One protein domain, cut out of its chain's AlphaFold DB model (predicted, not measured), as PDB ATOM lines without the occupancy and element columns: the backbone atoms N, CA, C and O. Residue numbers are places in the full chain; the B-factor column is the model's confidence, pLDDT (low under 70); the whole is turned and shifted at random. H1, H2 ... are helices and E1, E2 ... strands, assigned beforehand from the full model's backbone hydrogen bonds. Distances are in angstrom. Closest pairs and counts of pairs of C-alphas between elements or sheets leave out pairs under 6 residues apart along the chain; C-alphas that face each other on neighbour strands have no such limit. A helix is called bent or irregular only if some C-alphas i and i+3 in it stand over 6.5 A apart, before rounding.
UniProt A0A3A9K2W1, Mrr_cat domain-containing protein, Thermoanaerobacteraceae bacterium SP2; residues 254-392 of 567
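What this domain is: This is residues 254 to 392 of the 567 residues of the protein "Mrr_cat domain-containing protein" of Thermoanaerobacteraceae bacterium SP2 (UniProt A0A3A9K2W1). Look first for a small two-stranded sheet, E1 beside E2, at one end of a body of crossed helices; H3 runs through the middle of that body, with H5 and H6 packed across it and H4 passing by the sheet. H6 is sharply kinked near residue 383, and its last residues fold back from there; short H1 and H2 come in at the first end of H5. The printed part has 139 residues with six named helices and two named strands, in the order H1, H2, E1, H3, H4, E2, H5, H6; the sheet is antiparallel and the class is mostly helix. The whole is compact, with a radius of gyration of the C-alphas of 14.4 A, and rounded, spanning 42 by 34 by 29 A.

Where its parts are: Find C-alpha 271 at (-41.590, 11.341, 3.822), where E1, residues 271 to 273, begins; E2 is residues 321 to 323. Before E1 come H1, residues 255 to 263, and H2, residues 265 to 269. H3, residues 276 to 292, is 24.4 A long; H4, residues 300 to 317, is 25.7 A; H5, residues 331 to 349, is 27.0 A and begins at C-alpha 331 (-49.432, 19.711, -0.185). H6, residues 357 to 391, measures 24.7 A from first to last C-alpha and ends at (-23.167, 32.514, -10.181); it is irregular, with C-alphas 382 and 385 8.9 A apart.

How they stand to each other: Start at the sheet, where E1 and E2 are antiparallel at 150 degrees; N 272 and O 322 are 2.9 A apart and N 322 and O 272 2.8 A, both within hydrogen-bond range. From there look to H4, whose Cys 311 has its C-alpha 7.2 A from that of Tyr 271, the closest of H4 and E1. H5 is the hub, touching four helices. Its residues 341 to 346 touch H3 at a steep tilt of 60 degrees, closest at the C-alphas of Ala 291 and Arg 346, 4.8 A. H6 touches H3 at a steep tilt of 59 degrees, closest at the C-alphas of Tyr 284 and Val 361, 5.7 A. H4 touches H6 with residues 302 to 310 alone, closest at the C-alphas of Ile 302 and Tyr 382, 7.0 A. H1 and H2 each only just touch H5, with 3 pairs of C-alphas within 8 A. Every O i to N i+4 pair is within hydrogen-bond range in H1, H2, H3, H4 and H5, and 19 of 31 are in H6.

The domain as a whole: The farthest C-alphas, those of Asp 326 and Asn 392, are 43.6 A apart. The printed part has no cut and no long link. Mean pLDDT of the printed part is 91.0; look for values under 70 at residues 355 to 356.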
ATOM      1  N   SER A 254     -41.302  25.424  22.037       79.38
ATOM      2  CA  SER A 254     -40.452  26.440  21.431       79.38
ATOM      3  C   SER A 254     -40.914  26.778  20.010       79.38
ATOM      4  O   SER A 254     -41.532  25.968  19.317       79.38
ATOM      5  N   ILE A 255     -40.559  27.977  19.536       75.69
ATOM      6  CA  ILE A 255     -40.773  28.371  18.131       75.69
ATOM      7  C   ILE A 255     -40.083  27.375  17.184       75.69
ATOM      8  O   ILE A 255     -40.644  27.036  16.149       75.69
ATOM      9  N   GLY A 256     -38.905  26.862  17.565       75.38
ATOM     10  CA  GLY A 256     -38.162  25.877  16.778       75.38
ATOM     11  C   GLY A 256     -38.911  24.555  16.606       75.38
ATOM     12  O   GLY A 256     -38.996  24.060  15.493       75.38
ATOM     13  N   GLU A 257     -39.529  24.023  17.664       82.38
ATOM     14  CA  GLU A 257     -40.338  22.795  17.566       82.38
ATOM     15  C   GLU A 257     -41.568  22.986  16.672       82.38
ATOM     16  O   GLU A 257     -41.915  22.111  15.880       82.38
ATOM     17  N   VAL A 258     -42.219  24.149  16.765       81.88
ATOM     18  CA  VAL A 258     -43.351  24.486  15.892       81.88
ATOM     19  C   VAL A 258     -42.895  24.586  14.432       81.88
ATOM     20  O   VAL A 258     -43.561  24.059  13.541       81.88
ATOM     21  N   GLU A 259     -41.745  25.214  14.174       77.31
ATOM     22  CA  GLU A 259     -41.131  25.280  12.844       77.31
ATOM     23  C   GLU A 259     -40.770  23.888  12.306       77.31
ATOM     24  O   GLU A 259     -41.049  23.602  11.138       77.31
ATOM     25  N   ASP A 260     -40.184  23.026  13.137       81.06
ATOM     26  CA  ASP A 260     -39.778  21.673  12.757       81.06
ATOM     27  C   ASP A 260     -41.001  20.826  12.375       81.06
ATOM     28  O   ASP A 260     -40.949  20.112  11.376       81.06
ATOM     29  N   ILE A 261     -42.134  20.966  13.081       83.62
ATOM     30  CA  ILE A 261     -43.404  20.318  12.709       83.62
ATOM     31  C   ILE A 261     -43.932  20.842  11.374       83.62
ATOM     32  O   ILE A 261     -44.260  20.053  10.487       83.62
ATOM     33  N   ILE A 262     -44.029  22.164  11.219       81.31
ATOM     34  CA  ILE A 262     -44.630  22.787  10.030       81.31
ATOM     35  C   ILE A 262     -43.836  22.439   8.762       81.31
ATOM     36  O   ILE A 262     -44.410  22.200   7.694       81.31
ATOM     37  N   ASN A 263     -42.509  22.390   8.877       81.88
ATOM     38  CA  ASN A 263     -41.615  22.111   7.760       81.88
ATOM     39  C   ASN A 263     -41.361  20.614   7.530       81.88
ATOM     40  O   ASN A 263     -40.702  20.271   6.544       81.88
ATOM     41  N   ASN A 264     -41.892  19.728   8.381       90.94
ATOM     42  CA  ASN A 264     -41.704  18.289   8.245       90.94
ATOM     43  C   ASN A 264     -42.510  17.735   7.052       90.94
ATOM     44  O   ASN A 264     -43.743  17.849   7.020       90.94
ATOM     45  N   PRO A 265     -41.856  17.105   6.060       94.50
ATOM     46  CA  PRO A 265     -42.527  16.594   4.873       94.50
ATOM     47  C   PRO A 265     -43.394  15.364   5.152       94.50
ATOM     48  O   PRO A 265     -44.173  14.996   4.275       94.50
ATOM     49  N   VAL A 266     -43.331  14.738   6.333       95.50
ATOM     50  CA  VAL A 266     -44.172  13.571   6.650       95.50
ATOM     51  C   VAL A 266     -45.663  13.911   6.600       95.50
ATOM     52  O   VAL A 266     -46.441  13.187   5.987       95.50
ATOM     53  N   TYR A 267     -46.061  15.061   7.150       94.12
ATOM     54  CA  TYR A 267     -47.469  15.469   7.236       94.12
ATOM     55  C   TYR A 267     -48.064  15.861   5.876       94.12
ATOM     56  O   TYR A 267     -49.260  15.702   5.640       94.12
ATOM     57  N   SER A 268     -47.185  16.396   5.030       94.06
ATOM     58  CA  SER A 268     -47.272  16.764   3.620       94.06
ATOM     59  C   SER A 268     -47.353  15.679   2.550       94.06
ATOM     60  O   SER A 268     -48.312  15.443   1.808       94.06
ATOM     61  N   TYR A 269     -46.183  15.086   2.413       94.81
ATOM     62  CA  TYR A 269     -45.728  14.309   1.286       94.81
ATOM     63  C   TYR A 269     -45.532  12.847   1.677       94.81
ATOM     64  O   TYR A 269     -45.392  12.026   0.776       94.81
ATOM     65  N   GLY A 270     -45.597  12.522   2.974       95.69
ATOM     66  CA  GLY A 270     -45.431  11.172   3.503       95.69
ATOM     67  C   GLY A 270     -43.976  10.769   3.729       95.69
ATOM     68  O   GLY A 270     -43.730   9.612   4.028       95.69
ATOM     69  N   TYR A 271     -43.002  11.674   3.602       96.25
ATOM     70  CA  TYR A 271     -41.590  11.341   3.822       96.25
ATOM     71  C   TYR A 271     -41.228  11.447   5.306       96.25
ATOM     72  O   TYR A 271     -41.087  12.554   5.824       96.25
ATOM     73  N   LEU A 272     -41.077  10.310   5.989       95.75
ATOM     74  CA  LEU A 272     -40.556  10.246   7.354       95.75
ATOM     75  C   LEU A 272     -39.069   9.886   7.325       95.75
ATOM     76  O   LEU A 272     -38.710   8.728   7.117       95.75
ATOM     77  N   PHE A 273     -38.205  10.874   7.542       95.75
ATOM     78  CA  PHE A 273     -36.760  10.662   7.606       95.75
ATOM     79  C   PHE A 273     -36.337  10.164   8.988       95.75
ATOM     80  O   PHE A 273     -36.724  10.747   9.999       95.75
ATOM     81  N   GLU A 274     -35.490   9.132   9.036       93.69
ATOM     82  CA  GLU A 274     -34.919   8.646  10.303       93.69
ATOM     83  C   GLU A 274     -34.073   9.727  10.989       93.69
ATOM     84  O   GLU A 274     -34.124   9.894  12.204       93.69
ATOM     85  N   GLN A 275     -33.318  10.501  10.202       91.25
ATOM     86  CA  GLN A 275     -32.496  11.611  10.683       91.25
ATOM     87  C   GLN A 275     -33.174  12.951  10.380       91.25
ATOM     88  O   GLN A 275     -32.744  13.697   9.498       91.25
ATOM     89  N   GLN A 276     -34.237  13.273  11.123       88.75
ATOM     90  CA  GLN A 276     -35.030  14.491  10.904       88.75
ATOM     91  C   GLN A 276     -34.185  15.774  10.960       88.75
ATOM     92  O   GLN A 276     -34.349  16.666  10.130       88.75
ATOM     93  N   GLU A 277     -33.239  15.859  11.896       87.38
ATOM     94  CA  GLU A 277     -32.343  17.015  12.006       87.38
ATOM     95  C   GLU A 277     -31.540  17.236  10.721       87.38
ATOM     96  O   GLU A 277     -31.381  18.371  10.275       87.38
ATOM     97  N   LEU A 278     -31.075  16.148  10.097       91.25
ATOM     98  CA  LEU A 278     -30.294  16.212   8.870       91.25
ATOM     99  C   LEU A 278     -31.147  16.726   7.705       91.25
ATOM    100  O   LEU A 278     -30.693  17.584   6.951       91.25
ATOM    101  N   PHE A 279     -32.402  16.278   7.600       94.25
ATOM    102  CA  PHE A 279     -33.350  16.837   6.632       94.25
ATOM    103  C   PHE A 279     -33.511  18.356   6.813       94.25
ATOM    104  O   PHE A 279     -33.406  19.099   5.835       94.25
ATOM    105  N   VAL A 280     -33.698  18.826   8.053       91.06
ATOM    106  CA  VAL A 280     -33.852  20.259   8.358       91.06
ATOM    107  C   VAL A 280     -32.599  21.052   7.964       91.06
ATOM    108  O   VAL A 280     -32.724  22.113   7.348       91.06
ATOM    109  N   GLU A 281     -31.389  20.539   8.234       92.19
ATOM    110  CA  GLU A 281     -30.145  21.201   7.805       92.19
ATOM    111  C   GLU A 281     -30.115  21.406   6.282       92.19
ATOM    112  O   GLU A 281     -29.862  22.514   5.800       92.19
ATOM    113  N   TRP A 282     -30.412  20.356   5.513       96.25
ATOM    114  CA  TRP A 282     -30.437  20.416   4.052       96.25
ATOM    115  C   TRP A 282     -31.555  21.320   3.522       96.25
ATOM    116  O   TRP A 282     -31.339  22.070   2.564       96.25
ATOM    117  N   GLN A 283     -32.728  21.310   4.158       95.44
ATOM    118  CA  GLN A 283     -33.848  22.174   3.791       95.44
ATOM    119  C   GLN A 283     -33.509  23.651   4.018       95.44
ATOM    120  O   GLN A 283     -33.842  24.491   3.184       95.44
ATOM    121  N   TYR A 284     -32.783  23.990   5.084       94.50
ATOM    122  CA  TYR A 284     -32.308  25.357   5.314       94.50
ATOM    123  C   TYR A 284     -31.308  25.819   4.248       94.50
ATOM    124  O   TYR A 284     -31.382  26.966   3.798       94.50
ATOM    125  N   VAL A 285     -30.410  24.941   3.785       97.06
ATOM    126  CA  VAL A 285     -29.519  25.268   2.658       97.06
ATOM    127  C   VAL A 285     -30.320  25.466   1.366       97.06
ATOM    128  O   VAL A 285     -30.052  26.414   0.624       97.06
ATOM    129  N   LEU A 286     -31.338  24.635   1.114       97.69
ATOM    130  CA  LEU A 286     -32.253  24.803  -0.020       97.69
ATOM    131  C   LEU A 286     -32.986  26.151   0.033       97.69
ATOM    132  O   LEU A 286     -32.997  26.886  -0.957       97.69
ATOM    133  N   LEU A 287     -33.561  26.491   1.188       96.19
ATOM    134  CA  LEU A 287     -34.257  27.754   1.414       96.19
ATOM    135  C   LEU A 287     -33.339  28.951   1.161       96.19
ATOM    136  O   LEU A 287     -33.725  29.877   0.450       96.19
ATOM    137  N   TYR A 288     -32.105  28.918   1.668       97.12
ATOM    138  CA  TYR A 288     -31.125  29.971   1.411       97.12
ATOM    139  C   TYR A 288     -30.757  30.095  -0.070       97.12
ATOM    140  O   TYR A 288     -30.712  31.200  -0.621       97.12
ATOM    141  N   ALA A 289     -30.515  28.970  -0.745       96.94
ATOM    142  CA  ALA A 289     -30.200  28.969  -2.166       96.94
ATOM    143  C   ALA A 289     -31.355  29.569  -2.990       96.94
ATOM    144  O   ALA A 289     -31.120  30.430  -3.835       96.94
ATOM    145  N   LEU A 290     -32.608  29.205  -2.700       97.19
ATOM    146  CA  LEU A 290     -33.796  29.772  -3.352       97.19
ATOM    147  C   LEU A 290     -34.016  31.255  -3.006       97.19
ATOM    148  O   LEU A 290     -34.328  32.061  -3.890       97.19
ATOM    149  N   ALA A 291     -33.817  31.642  -1.744       95.62
ATOM    150  CA  ALA A 291     -33.961  33.022  -1.282       95.62
ATOM    151  C   ALA A 291     -32.948  33.942  -1.961       95.62
ATOM    152  O   ALA A 291     -33.281  35.065  -2.347       95.62
ATOM    153  N   THR A 292     -31.736  33.433  -2.185       94.94
ATOM    154  CA  THR A 292     -30.711  34.164  -2.914       94.94
ATOM    155  C   THR A 292     -30.951  34.162  -4.413       94.94
ATOM    156  O   THR A 292     -30.490  35.103  -5.030       94.94
ATOM    157  N   LEU A 293     -31.670  33.235  -5.060       94.44
ATOM    158  CA  LEU A 293     -31.910  33.274  -6.519       94.44
ATOM    159  C   LEU A 293     -32.725  34.504  -6.990       94.44
ATOM    160  O   LEU A 293     -33.585  34.996  -6.262       94.44
ATOM    161  N   PRO A 294     -32.493  35.018  -8.220       90.38
ATOM    162  CA  PRO A 294     -33.223  36.163  -8.773       90.38
ATOM    163  C   PRO A 294     -34.592  35.731  -9.339       90.38
ATOM    164  O   PRO A 294     -34.857  35.842 -10.543       90.38
ATOM    165  N   ILE A 295     -35.436  35.188  -8.460       91.38
ATOM    166  CA  ILE A 295     -36.784  34.685  -8.747       91.38
ATOM    167  C   ILE A 295     -37.784  35.540  -7.974       91.38
ATOM    168  O   ILE A 295     -37.743  35.575  -6.747       91.38
ATOM    169  N   THR A 296     -38.671  36.234  -8.680       88.00
ATOM    170  CA  THR A 296     -39.697  37.091  -8.067       88.00
ATOM    171  C   THR A 296     -40.936  36.302  -7.672       88.00
ATOM    172  O   THR A 296     -41.524  36.596  -6.642       88.00
ATOM    173  N   GLU A 297     -41.286  35.275  -8.446       90.81
ATOM    174  CA  GLU A 297     -42.468  34.436  -8.244       90.81
ATOM    175  C   GLU A 297     -42.131  32.977  -8.557       90.81
ATOM    176  O   GLU A 297     -41.321  32.694  -9.443       90.81
ATOM    177  N   PHE A 298     -42.740  32.059  -7.810       92.94
ATOM    178  CA  PHE A 298     -42.577  30.622  -7.993       92.94
ATOM    179  C   PHE A 298     -43.852  30.041  -8.600       92.94
ATOM    180  O   PHE A 298     -44.929  30.157  -8.021       92.94
ATOM    181  N   GLU A 299     -43.725  29.398  -9.758       93.19
ATOM    182  CA  GLU A 299     -44.829  28.652 -10.359       93.19
ATOM    183  C   GLU A 299     -45.089  27.375  -9.557       93.19
ATOM    184  O   GLU A 299     -44.178  26.563  -9.366       93.19
ATOM    185  N   TYR A 300     -46.338  27.192  -9.116       93.81
ATOM    186  CA  TYR A 300     -46.734  26.093  -8.232       93.81
ATOM    187  C   TYR A 300     -46.286  24.701  -8.734       93.81
ATOM    188  O   TYR A 300     -45.626  23.993  -7.972       93.81
ATOM    189  N   PRO A 301     -46.520  24.307 -10.005       95.75
ATOM    190  CA  PRO A 301     -46.126  22.974 -10.474       95.75
ATOM    191  C   PRO A 301     -44.607  22.753 -10.463       95.75
ATOM    192  O   PRO A 301     -44.131  21.650 -10.201       95.75
ATOM    193  N   ILE A 302     -43.830  23.809 -10.734       96.12
ATOM    194  CA  ILE A 302     -42.366  23.737 -10.777       96.12
ATOM    195  C   ILE A 302     -41.810  23.585  -9.361       96.12
ATOM    196  O   ILE A 302     -40.961  22.726  -9.123       96.12
ATOM    197  N   ILE A 303     -42.284  24.406  -8.419       96.19
ATOM    198  CA  ILE A 303     -41.780  24.381  -7.044       96.19
ATOM    199  C   ILE A 303     -42.229  23.120  -6.296       96.19
ATOM    200  O   ILE A 303     -41.441  22.572  -5.527       96.19
ATOM    201  N   GLU A 304     -43.427  22.595  -6.577       96.81
ATOM    202  CA  GLU A 304     -43.871  21.304  -6.037       96.81
ATOM    203  C   GLU A 304     -42.957  20.179  -6.521       96.81
ATOM    204  O   GLU A 304     -42.441  19.402  -5.714       96.81
ATOM    205  N   LYS A 305     -42.705  20.115  -7.834       97.81
ATOM    206  CA  LYS A 305     -41.865  19.069  -8.417       97.81
ATOM    207  C   LYS A 305     -40.423  19.147  -7.906       97.81
ATOM    208  O   LYS A 305     -39.842  18.122  -7.564       97.81
ATOM    209  N   LEU A 306     -39.880  20.355  -7.752       97.94
ATOM    210  CA  LEU A 306     -38.578  20.581  -7.127       97.94
ATOM    211  C   LEU A 306     -38.527  20.105  -5.672       97.94
ATOM    212  O   LEU A 306     -37.525  19.518  -5.269       97.94
ATOM    213  N   TYR A 307     -39.574  20.353  -4.881       97.69
ATOM    214  CA  TYR A 307     -39.617  19.926  -3.482       97.69
ATOM    215  C   TYR A 307     -39.716  18.399  -3.347       97.69
ATOM    216  O   TYR A 307     -39.056  17.812  -2.490       97.69
ATOM    217  N   VAL A 308     -40.476  17.742  -4.229       97.25
ATOM    218  CA  VAL A 308     -40.533  16.274  -4.305       97.25
ATOM    219  C   VAL A 308     -39.163  15.699  -4.658       97.25
ATOM    220  O   VAL A 308     -38.653  14.865  -3.916       97.25
ATOM    221  N   ASP A 309     -38.526  16.199  -5.719       97.94
ATOM    222  CA  ASP A 309     -37.183  15.762  -6.119       97.94
ATOM    223  C   ASP A 309     -36.133  16.026  -5.028       97.94
ATOM    224  O   ASP A 309     -35.166  15.277  -4.898       97.94
ATOM    225  N   PHE A 310     -36.302  17.095  -4.242       98.12
ATOM    226  CA  PHE A 310     -35.476  17.350  -3.067       98.12
ATOM    227  C   PHE A 310     -35.668  16.266  -2.003       98.12
ATOM    228  O   PHE A 310     -34.678  15.712  -1.534       98.12
ATOM    229  N   CYS A 311     -36.908  15.914  -1.653       97.50
ATOM    230  CA  CYS A 311     -37.177  14.847  -0.685       97.50
ATOM    231  C   CYS A 311     -36.620  13.495  -1.161       97.50
ATOM    232  O   CYS A 311     -35.961  12.802  -0.388       97.50
ATOM    233  N   GLU A 312     -36.804  13.156  -2.441       96.62
ATOM    234  CA  GLU A 312     -36.237  11.948  -3.058       96.62
ATOM    235  C   GLU A 312     -34.700  11.954  -3.019       96.62
ATOM    236  O   GLU A 312     -34.072  10.939  -2.718       96.62
ATOM    237  N   PHE A 313     -34.078  13.109  -3.277       96.38
ATOM    238  CA  PHE A 313     -32.631  13.275  -3.164       96.38
ATOM    239  C   PHE A 313     -32.133  13.024  -1.733       96.38
ATOM    240  O   PHE A 313     -31.156  12.292  -1.554       96.38
ATOM    241  N   ILE A 314     -32.806  13.578  -0.717       97.19
ATOM    242  CA  ILE A 314     -32.452  13.332   0.689       97.19
ATOM    243  C   ILE A 314     -32.622  11.850   1.033       97.19
ATOM    244  O   ILE A 314     -31.704  11.260   1.604       97.19
ATOM    245  N   ALA A 315     -33.741  11.238   0.636       95.69
ATOM    246  CA  ALA A 315     -34.043   9.833   0.914       95.69
ATOM    247  C   ALA A 315     -32.991   8.881   0.330       95.69
ATOM    248  O   ALA A 315     -32.650   7.865   0.930       95.69
ATOM    249  N   MET A 316     -32.467   9.217  -0.848       93.00
ATOM    250  CA  MET A 316     -31.534   8.362  -1.573       93.00
ATOM    251  C   MET A 316     -30.077   8.534  -1.126       93.00
ATOM    252  O   MET A 316     -29.318   7.567  -1.171       93.00
ATOM    253  N   TYR A 317     -29.661   9.741  -0.728       92.44
ATOM    254  CA  TYR A 317     -28.233  10.046  -0.552       92.44
ATOM    255  C   TYR A 317     -27.836  10.574   0.820       92.44
ATOM    256  O   TYR A 317     -26.640  10.617   1.111       92.44
ATOM    257  N   ILE A 318     -28.798  10.983   1.649       95.06
ATOM    258  CA  ILE A 318     -28.532  11.705   2.896       95.06
ATOM    259  C   ILE A 318     -29.080  10.963   4.113       95.06
ATOM    260  O   ILE A 318     -28.339  10.744   5.065       95.06
ATOM    261  N   SER A 319     -30.353  10.565   4.102       95.38
ATOM    262  CA  SER A 319     -30.993   9.883   5.230       95.38
ATOM    263  C   SER A 319     -31.951   8.808   4.734       95.38
ATOM    264  O   SER A 319     -32.754   9.110   3.852       95.38
ATOM    265  N   PRO A 320     -31.968   7.615   5.359       94.69
ATOM    266  CA  PRO A 320     -33.061   6.671   5.183       94.69
ATOM    267  C   PRO A 320     -34.419   7.341   5.432       94.69
ATOM    268  O   PRO A 320     -34.539   8.264   6.252       94.69
ATOM    269  N   CYS A 321     -35.431   6.876   4.703       96.25
ATOM    270  CA  CYS A 321     -36.780   7.420   4.728       96.25
ATOM    271  C   CYS A 321     -37.817   6.297   4.655       96.25
ATOM    272  O   CYS A 321     -37.687   5.376   3.848       96.25
ATOM    273  N   VAL A 322     -38.877   6.424   5.449       95.69
ATOM    274  CA  VAL A 322     -40.072   5.578   5.400       95.69
ATOM    275  C   VAL A 322     -41.215   6.386   4.798       95.69
ATOM    276  O   VAL A 322     -41.413   7.546   5.155       95.69
ATOM    277  N   GLU A 323     -41.970   5.787   3.878       94.19
ATOM    278  CA  GLU A 323     -43.162   6.427   3.323       94.19
ATOM    279  C   GLU A 323     -44.385   6.170   4.215       94.19
ATOM    280  O   GLU A 323     -44.741   5.027   4.511       94.19
ATOM    281  N   VAL A 324     -45.051   7.247   4.618       94.69
ATOM    282  CA  VAL A 324     -46.278   7.244   5.413       94.69
ATOM    283  C   VAL A 324     -47.459   7.580   4.508       94.69
ATOM    284  O   VAL A 324     -47.467   8.594   3.805       94.69
ATOM    285  N   LYS A 325     -48.474   6.710   4.514       90.88
ATOM    286  CA  LYS A 325     -49.669   6.866   3.671       90.88
ATOM    287  C   LYS A 325     -50.580   7.987   4.160       90.88
ATOM    288  O   LYS A 325     -51.064   8.771   3.344       90.88
ATOM    289  N   ASP A 326     -50.793   8.052   5.470       90.94
ATOM    290  CA  ASP A 326     -51.699   9.015   6.084       90.94
ATOM    291  C   ASP A 326     -51.045  10.396   6.145       90.94
ATOM    292  O   ASP A 326     -49.998  10.593   6.760       90.94
ATOM    293  N   ARG A 327     -51.679  11.364   5.483       91.38
ATOM    294  CA  ARG A 327     -51.229  12.755   5.393       91.38
ATOM    295  C   ARG A 327     -52.298  13.627   6.019       91.38
ATOM    296  O   ARG A 327     -53.474  13.493   5.691       91.38
ATOM    297  N   ILE A 328     -51.889  14.511   6.917       92.44
ATOM    298  CA  ILE A 328     -52.810  15.367   7.678       92.44
ATOM    299  C   ILE A 328     -52.776  16.827   7.210       92.44
ATOM    300  O   ILE A 328     -53.626  17.618   7.611       92.44
ATOM    301  N   ILE A 329     -51.816  17.188   6.353       91.12
ATOM    302  CA  ILE A 329     -51.691  18.516   5.747       91.12
ATOM    303  C   ILE A 329     -51.791  18.370   4.223       91.12
ATOM    304  O   ILE A 329     -51.235  17.450   3.632       91.12
ATOM    305  N   GLU A 330     -52.494  19.293   3.568       92.00
ATOM    306  CA  GLU A 330     -52.523  19.378   2.104       92.00
ATOM    307  C   GLU A 330     -51.177  19.886   1.566       92.00
ATOM    308  O   GLU A 330     -50.630  20.869   2.079       92.00
ATOM    309  N   LYS A 331     -50.684  19.289   0.472       92.69
ATOM    310  CA  LYS A 331     -49.432  19.711  -0.185       92.69
ATOM    311  C   LYS A 331     -49.406  21.205  -0.507       92.69
ATOM    312  O   LYS A 331     -48.415  21.879  -0.235       92.69
ATOM    313  N   GLU A 332     -50.521  21.740  -1.003       92.69
ATOM    314  CA  GLU A 332     -50.668  23.159  -1.344       92.69
ATOM    315  C   GLU A 332     -50.417  24.084  -0.145       92.69
ATOM    316  O   GLU A 332     -49.745  25.115  -0.267       92.69
ATOM    317  N   LYS A 333     -50.903  23.695   1.041       91.44
ATOM    318  CA  LYS A 333     -50.722  24.459   2.282       91.44
ATOM    319  C   LYS A 333     -49.266  24.438   2.736       91.44
ATOM    320  O   LYS A 333     -48.717  25.505   3.010       91.44
ATOM    321  N   GLN A 334     -48.624  23.266   2.768       91.62
ATOM    322  CA  GLN A 334     -47.206  23.175   3.144       91.62
ATOM    323  C   GLN A 334     -46.322  23.953   2.165       91.62
ATOM    324  O   GLN A 334     -45.460  24.724   2.587       91.62
ATOM    325  N   LEU A 335     -46.567  23.821   0.861       93.25
ATOM    326  CA  LEU A 335     -45.777  24.500  -0.160       93.25
ATOM    327  C   LEU A 335     -45.953  26.024  -0.107       93.25
ATOM    328  O   LEU A 335     -44.994  26.768  -0.305       93.25
ATOM    329  N   THR A 336     -47.148  26.502   0.247       92.44
ATOM    330  CA  THR A 336     -47.395  27.925   0.526       92.44
ATOM    331  C   THR A 336     -46.530  28.430   1.683       92.44
ATOM    332  O   THR A 336     -45.951  29.512   1.587       92.44
ATOM    333  N   VAL A 337     -46.400  27.656   2.765       90.62
ATOM    334  CA  VAL A 337     -45.523  28.007   3.896       90.62
ATOM    335  C   VAL A 337     -44.047  27.960   3.498       90.62
ATOM    336  O   VAL A 337     -43.292  28.877   3.831       90.62
ATOM    337  N   PHE A 338     -43.641  26.955   2.723       92.81
ATOM    338  CA  PHE A 338     -42.286  26.853   2.185       92.81
ATOM    339  C   PHE A 338     -41.925  28.081   1.332       92.81
ATOM    340  O   PHE A 338     -40.889  28.708   1.550       92.81
ATOM    341  N   MET A 339     -42.812  28.500   0.423       93.94
ATOM    342  CA  MET A 339     -42.619  29.709  -0.383       93.94
ATOM    343  C   MET A 339     -42.549  30.976   0.472       93.94
ATOM    344  O   MET A 339     -41.662  31.802   0.256       93.94
ATOM    345  N   LYS A 340     -43.426  31.127   1.475       91.38
ATOM    346  CA  LYS A 340     -43.357  32.248   2.429       91.38
ATOM    347  C   LYS A 340     -42.005  32.300   3.140       91.38
ATOM    348  O   LYS A 340     -41.406  33.370   3.185       91.38
ATOM    349  N   SER A 341     -41.486  31.150   3.568       91.62
ATOM    350  CA  SER A 341     -40.174  31.043   4.218       91.62
ATOM    351  C   SER A 341     -39.042  31.522   3.303       91.62
ATOM    352  O   SER A 341     -38.151  32.248   3.745       91.62
ATOM    353  N   ILE A 342     -39.093  31.203   2.003       94.44
ATOM    354  CA  ILE A 342     -38.124  31.715   1.016       94.44
ATOM    355  C   ILE A 342     -38.156  33.250   0.965       94.44
ATOM    356  O   ILE A 342     -37.101  33.891   0.966       94.44
ATOM    357  N   PHE A 343     -39.348  33.852   0.908       92.81
ATOM    358  CA  PHE A 343     -39.495  35.309   0.855       92.81
ATOM    359  C   PHE A 343     -39.089  35.991   2.164       92.81
ATOM    360  O   PHE A 343     -38.428  37.023   2.111       92.81
ATOM    361  N   GLN A 344     -39.405  35.397   3.315       91.44
ATOM    362  CA  GLN A 344     -38.971  35.878   4.629       91.44
ATOM    363  C   GLN A 344     -37.444  35.916   4.729       91.44
ATOM    364  O   GLN A 344     -36.872  36.971   5.008       91.44
ATOM    365  N   ILE A 345     -36.771  34.818   4.364       93.31
ATOM    366  CA  ILE A 345     -35.303  34.761   4.328       93.31
ATOM    367  C   ILE A 345     -34.754  35.802   3.352       93.31
ATOM    368  O   ILE A 345     -33.797  36.503   3.669       93.31
ATOM    369  N   ARG A 346     -35.363  35.964   2.173       93.50
ATOM    370  CA  ARG A 346     -34.932  36.973   1.197       93.50
ATOM    371  C   ARG A 346     -35.031  38.397   1.750       93.50
ATOM    372  O   ARG A 346     -34.080  39.161   1.600       93.50
ATOM    373  N   SER A 347     -36.143  38.743   2.393       91.81
ATOM    374  CA  SER A 347     -36.333  40.027   3.074       91.81
ATOM    375  C   SER A 347     -35.307  40.223   4.188       91.81
ATOM    376  O   SER A 347     -34.681  41.280   4.285       91.81
ATOM    377  N   TYR A 348     -35.044  39.185   4.980       91.94
ATOM    378  CA  TYR A 348     -34.036  39.231   6.032       91.94
ATOM    379  C   TYR A 348     -32.624  39.491   5.486       91.94
ATOM    380  O   TYR A 348     -31.907  40.363   5.983       91.94
ATOM    381  N   LEU A 349     -32.244  38.810   4.397       92.62
ATOM    382  CA  LEU A 349     -30.989  39.044   3.671       92.62
ATOM    383  C   LEU A 349     -30.906  40.453   3.061       92.62
ATOM    384  O   LEU A 349     -29.808  40.930   2.767       92.62
ATOM    385  N   ALA A 350     -32.039  41.126   2.855       90.94
ATOM    386  CA  ALA A 350     -32.115  42.515   2.411       90.94
ATOM    387  C   ALA A 350     -32.094  43.534   3.570       90.94
ATOM    388  O   ALA A 350     -32.091  44.741   3.319       90.94
ATOM    389  N   GLY A 351     -32.036  43.066   4.822       86.94
ATOM    390  CA  GLY A 351     -31.939  43.896   6.022       86.94
ATOM    391  C   GLY A 351     -33.212  43.968   6.857       86.94
ATOM    392  O   GLY A 351     -33.208  44.620   7.901       86.94
ATOM    393  N   GLU A 352     -34.297  43.303   6.459       86.06
ATOM    394  CA  GLU A 352     -35.512  43.256   7.274       86.06
ATOM    395  C   GLU A 352     -35.282  42.449   8.559       86.06
ATOM    396  O   GLU A 352     -34.502  41.500   8.572       86.06
ATOM    397  N   GLU A 353     -35.885  42.870   9.672       76.25
ATOM    398  CA  GLU A 353     -35.835  42.102  10.920       76.25
ATOM    399  C   GLU A 353     -36.960  41.074  10.965       76.25
ATOM    400  O   GLU A 353     -38.076  41.341  10.522       76.25
ATOM    401  N   GLU A 354     -36.647  39.914  11.532       72.69
ATOM    402  CA  GLU A 354     -37.582  38.818  11.756       72.69
ATOM    403  C   GLU A 354     -37.165  38.037  13.007       72.69
ATOM    404  O   GLU A 354     -35.978  37.874  13.296       72.69
ATOM    405  N   THR A 355     -38.148  37.523  13.743       58.22
ATOM    406  CA  THR A 355     -37.950  36.641  14.893       58.22
ATOM    407  C   THR A 355     -38.133  35.180  14.465       58.22
ATOM    408  O   THR A 355     -39.269  34.724  14.392       58.22
ATOM    409  N   GLY A 356     -37.059  34.432  14.175       63.78
ATOM    410  CA  GLY A 356     -37.165  32.969  13.998       63.78
ATOM    411  C   GLY A 356     -36.187  32.351  12.994       63.78
ATOM    412  O   GLY A 356     -34.981  32.285  13.245       63.78
ATOM    413  N   ILE A 357     -36.720  31.905  11.855       70.62
ATOM    414  CA  ILE A 357     -36.065  31.050  10.846       70.62
ATOM    415  C   ILE A 357     -34.768  31.657  10.296       70.62
ATOM    416  O   ILE A 357     -33.720  31.005  10.249       70.62
ATOM    417  N   SER A 358     -34.819  32.921   9.878       82.56
ATOM    418  CA  SER A 358     -33.766  33.515   9.052       82.56
ATOM    419  C   SER A 358     -32.406  33.575   9.759       82.56
ATOM    420  O   SER A 358     -31.378  33.260   9.157       82.56
ATOM    421  N   LYS A 359     -32.374  33.874  11.065       84.50
ATOM    422  CA  LYS A 359     -31.128  33.886  11.854       84.50
ATOM    423  C   LYS A 359     -30.516  32.485  11.992       84.50
ATOM    424  O   LYS A 359     -29.295  32.338  11.907       84.50
ATOM    425  N   ASN A 360     -31.343  31.452  12.152       82.12
ATOM    426  CA  ASN A 360     -30.877  30.065  12.243       82.12
ATOM    427  C   ASN A 360     -30.253  29.589  10.928       82.12
ATOM    428  O   ASN A 360     -29.185  28.974  10.954       82.12
ATOM    429  N   VAL A 361     -30.853  29.950   9.788       88.75
ATOM    430  CA  VAL A 361     -30.295  29.683   8.452       88.75
ATOM    431  C   VAL A 361     -28.904  30.313   8.306       88.75
ATOM    432  O   VAL A 361     -27.954  29.639   7.906       88.75
ATOM    433  N   ILE A 362     -28.744  31.580   8.708       89.00
ATOM    434  CA  ILE A 362     -27.450  32.286   8.696       89.00
ATOM    435  C   ILE A 362     -26.407  31.585   9.575       89.00
ATOM    436  O   ILE A 362     -25.242  31.468   9.192       89.00
ATOM    437  N   PHE A 363     -26.786  31.111  10.759       85.69
ATOM    438  CA  PHE A 363     -25.844  30.403  11.619       85.69
ATOM    439  C   PHE A 363     -25.443  29.036  11.067       85.69
ATOM    440  O   PHE A 363     -24.262  28.693  11.115       85.69
ATOM    441  N   LEU A 364     -26.392  28.279  10.519       88.19
ATOM    442  CA  LEU A 364     -26.143  26.957   9.947       88.19
ATOM    443  C   LEU A 364     -25.187  27.031   8.744       88.19
ATOM    444  O   LEU A 364     -24.241  26.250   8.628       88.19
ATOM    445  N   LEU A 365     -25.362  28.033   7.886       91.81
ATOM    446  CA  LEU A 365     -24.532  28.218   6.695       91.81
ATOM    447  C   LEU A 365     -23.082  28.616   6.970       91.81
ATOM    448  O   LEU A 365     -22.291  28.653   6.035       91.81
ATOM    449  N   ARG A 366     -22.685  28.866   8.222       87.12
ATOM    450  CA  ARG A 366     -21.268  29.076   8.577       87.12
ATOM    451  C   ARG A 366     -20.392  27.851   8.293       87.12
ATOM    452  O   ARG A 366     -19.182  27.996   8.134       87.12
ATOM    453  N   SER A 367     -20.987  26.662   8.228       87.06
ATOM    454  CA  SER A 367     -20.312  25.410   7.860       87.06
ATOM    455  C   SER A 367     -21.040  24.675   6.732       87.06
ATOM    456  O   SER A 367     -20.395  24.113   5.852       87.06
ATOM    457  N   ARG A 368     -22.381  24.721   6.694       93.31
ATOM    458  CA  ARG A 368     -23.191  23.987   5.705       93.31
ATOM    459  C   ARG A 368     -23.230  24.615   4.312       93.31
ATOM    460  O   ARG A 368     -23.903  24.102   3.426       93.31
ATOM    461  N   TYR A 369     -22.445  25.667   4.072       93.56
ATOM    462  CA  TYR A 369     -22.180  26.149   2.715       93.56
ATOM    463  C   TYR A 369     -21.577  25.065   1.808       93.56
ATOM    464  O   TYR A 369     -21.764  25.116   0.595       93.56
ATOM    465  N   ALA A 370     -20.929  24.046   2.388       92.88
ATOM    466  CA  ALA A 370     -20.437  22.872   1.671       92.88
ATOM    467  C   ALA A 370     -21.532  22.086   0.929       92.88
ATOM    468  O   ALA A 370     -21.225  21.329   0.016       92.88
ATOM    469  N   TYR A 371     -22.808  22.280   1.276       94.38
ATOM    470  CA  TYR A 371     -23.937  21.602   0.632       94.38
ATOM    471  C   TYR A 371     -24.470  22.366  -0.591       94.38
ATOM    472  O   TYR A 371     -25.230  21.814  -1.391       94.38
ATOM    473  N   LEU A 372     -24.068  23.632  -0.767       93.75
ATOM    474  CA  LEU A 372     -24.543  24.481  -1.860       93.75
ATOM    475  C   LEU A 372     -24.288  23.898  -3.256       93.75
ATOM    476  O   LEU A 372     -25.199  24.015  -4.074       93.75
ATOM    477  N   PRO A 373     -23.144  23.254  -3.568       89.56
ATOM    478  CA  PRO A 373     -22.942  22.637  -4.878       89.56
ATOM    479  C   PRO A 373     -24.017  21.602  -5.229       89.56
ATOM    480  O   PRO A 373     -24.605  21.671  -6.311       89.56
ATOM    481  N   SER A 374     -24.331  20.690  -4.303       91.69
ATOM    482  CA  SER A 374     -25.359  19.660  -4.499       91.69
ATOM    483  C   SER A 374     -26.750  20.281  -4.647       91.69
ATOM    484  O   SER A 374     -27.496  19.922  -5.562       91.69
ATOM    485  N   ILE A 375     -27.072  21.283  -3.821       95.50
ATOM    486  CA  ILE A 375     -28.334  22.026  -3.925       95.50
ATOM    487  C   ILE A 375     -28.434  22.774  -5.259       95.50
ATOM    488  O   ILE A 375     -29.442  22.659  -5.947       95.50
ATOM    489  N   TYR A 376     -27.402  23.499  -5.695       93.06
ATOM    490  CA  TYR A 376     -27.439  24.209  -6.974       93.06
ATOM    491  C   TYR A 376     -27.488  23.262  -8.173       93.06
ATOM    492  O   TYR A 376     -28.126  23.600  -9.175       93.06
ATOM    493  N   ARG A 377     -26.892  22.066  -8.083       90.69
ATOM    494  CA  ARG A 377     -27.053  21.012  -9.095       90.69
ATOM    495  C   ARG A 377     -28.508  20.551  -9.191       90.69
ATOM    496  O   ARG A 377     -29.026  20.442 -10.302       90.69
ATOM    497  N   LEU A 378     -29.186  20.360  -8.057       93.88
ATOM    498  CA  LEU A 378     -30.618  20.055  -8.019       93.88
ATOM    499  C   LEU A 378     -31.457  21.208  -8.596       93.88
ATOM    500  O   LEU A 378     -32.244  20.998  -9.518       93.88
ATOM    501  N   LEU A 379     -31.236  22.438  -8.123       95.88
ATOM    502  CA  LEU A 379     -31.949  23.637  -8.580       95.88
ATOM    503  C   LEU A 379     -31.751  23.903 -10.076       95.88
ATOM    504  O   LEU A 379     -32.656  24.412 -10.733       95.88
ATOM    505  N   SER A 380     -30.595  23.547 -10.639       93.94
ATOM    506  CA  SER A 380     -30.294  23.747 -12.060       93.94
ATOM    507  C   SER A 380     -31.190  22.930 -12.991       93.94
ATOM    508  O   SER A 380     -31.337  23.324 -14.143       93.94
ATOM    509  N   LYS A 381     -31.828  21.852 -12.514       94.56
ATOM    510  CA  LYS A 381     -32.824  21.095 -13.295       94.56
ATOM    511  C   LYS A 381     -34.084  21.919 -13.595       94.56
ATOM    512  O   LYS A 381     -34.718  21.706 -14.620       94.56
ATOM    513  N   TYR A 382     -34.410  22.871 -12.719       95.44
ATOM    514  CA  TYR A 382     -35.648  23.660 -12.757       95.44
ATOM    515  C   TYR A 382     -35.402  25.128 -13.116       95.44
ATOM    516  O   TYR A 382     -36.146  25.741 -13.874       95.44
ATOM    517  N   TYR A 383     -34.313  25.696 -12.598       95.31
ATOM    518  CA  TYR A 383     -33.999  27.119 -12.672       95.31
ATOM    519  C   TYR A 383     -32.610  27.374 -13.269       95.31
ATOM    520  O   TYR A 383     -31.928  28.318 -12.869       95.31
ATOM    521  N   GLN A 384     -32.179  26.568 -14.249       92.94
ATOM    522  CA  GLN A 384     -30.827  26.602 -14.835       92.94
ATOM    523  C   GLN A 384     -30.324  28.019 -15.147       92.94
ATOM    524  O   GLN A 384     -29.232  28.412 -14.731       92.94
ATOM    525  N   LYS A 385     -31.134  28.815 -15.860       92.81
ATOM    526  CA  LYS A 385     -30.784  30.191 -16.236       92.81
ATOM    527  C   LYS A 385     -30.577  31.073 -15.004       92.81
ATOM    528  O   LYS A 385     -29.615  31.830 -14.963       92.81
ATOM    529  N   LYS A 386     -31.432  30.938 -13.989       93.88
ATOM    530  CA  LYS A 386     -31.369  31.714 -12.743       93.88
ATOM    531  C   LYS A 386     -30.170  31.324 -11.888       93.88
ATOM    532  O   LYS A 386     -29.516  32.211 -11.352       93.88
ATOM    533  N   VAL A 387     -29.842  30.033 -11.807       91.69
ATOM    534  CA  VAL A 387     -28.622  29.551 -11.137       91.69
ATOM    535  C   VAL A 387     -27.381  30.095 -11.849       91.69
ATOM    536  O   VAL A 387     -26.496  30.657 -11.208       91.69
ATOM    537  N   LYS A 388     -27.342  30.042 -13.185       87.69
ATOM    538  CA  LYS A 388     -26.233  30.608 -13.967       87.69
ATOM    539  C   LYS A 388     -26.110  32.125 -13.795       87.69
ATOM    540  O   LYS A 388     -25.013  32.627 -13.594       87.69
ATOM    541  N   GLU A 389     -27.221  32.861 -13.843       87.88
ATOM    542  CA  GLU A 389     -27.260  34.305 -13.567       87.88
ATOM    543  C   GLU A 389     -26.766  34.632 -12.156       87.88
ATOM    544  O   GLU A 389     -26.072  35.626 -11.968       87.88
ATOM    545  N   ARG A 390     -27.102  33.788 -11.177       86.00
ATOM    546  CA  ARG A 390     -26.712  33.948  -9.777       86.00
ATOM    547  C   ARG A 390     -25.210  33.759  -9.559       86.00
ATOM    548  O   ARG A 390     -24.630  34.504  -8.776       86.00
ATOM    549  N   LEU A 391     -24.606  32.794 -10.248       78.69
ATOM    550  CA  LEU A 391     -23.167  32.514 -10.181       78.69
ATOM    551  C   LEU A 391     -22.336  33.438 -11.089       78.69
ATOM    552  O   LEU A 391     -21.127  33.569 -10.903       78.69
ATOM    553  N   ASN A 392     -22.968  34.110 -12.055       80.31
ATOM    554  CA  ASN A 392     -22.307  35.101 -12.894       80.31
ATOM    555  C   ASN A 392     -22.018  36.388 -12.116       80.31
ATOM    556  O   ASN A 392     -22.891  36.950 -11.457       80.31
TER     557      ASN A 392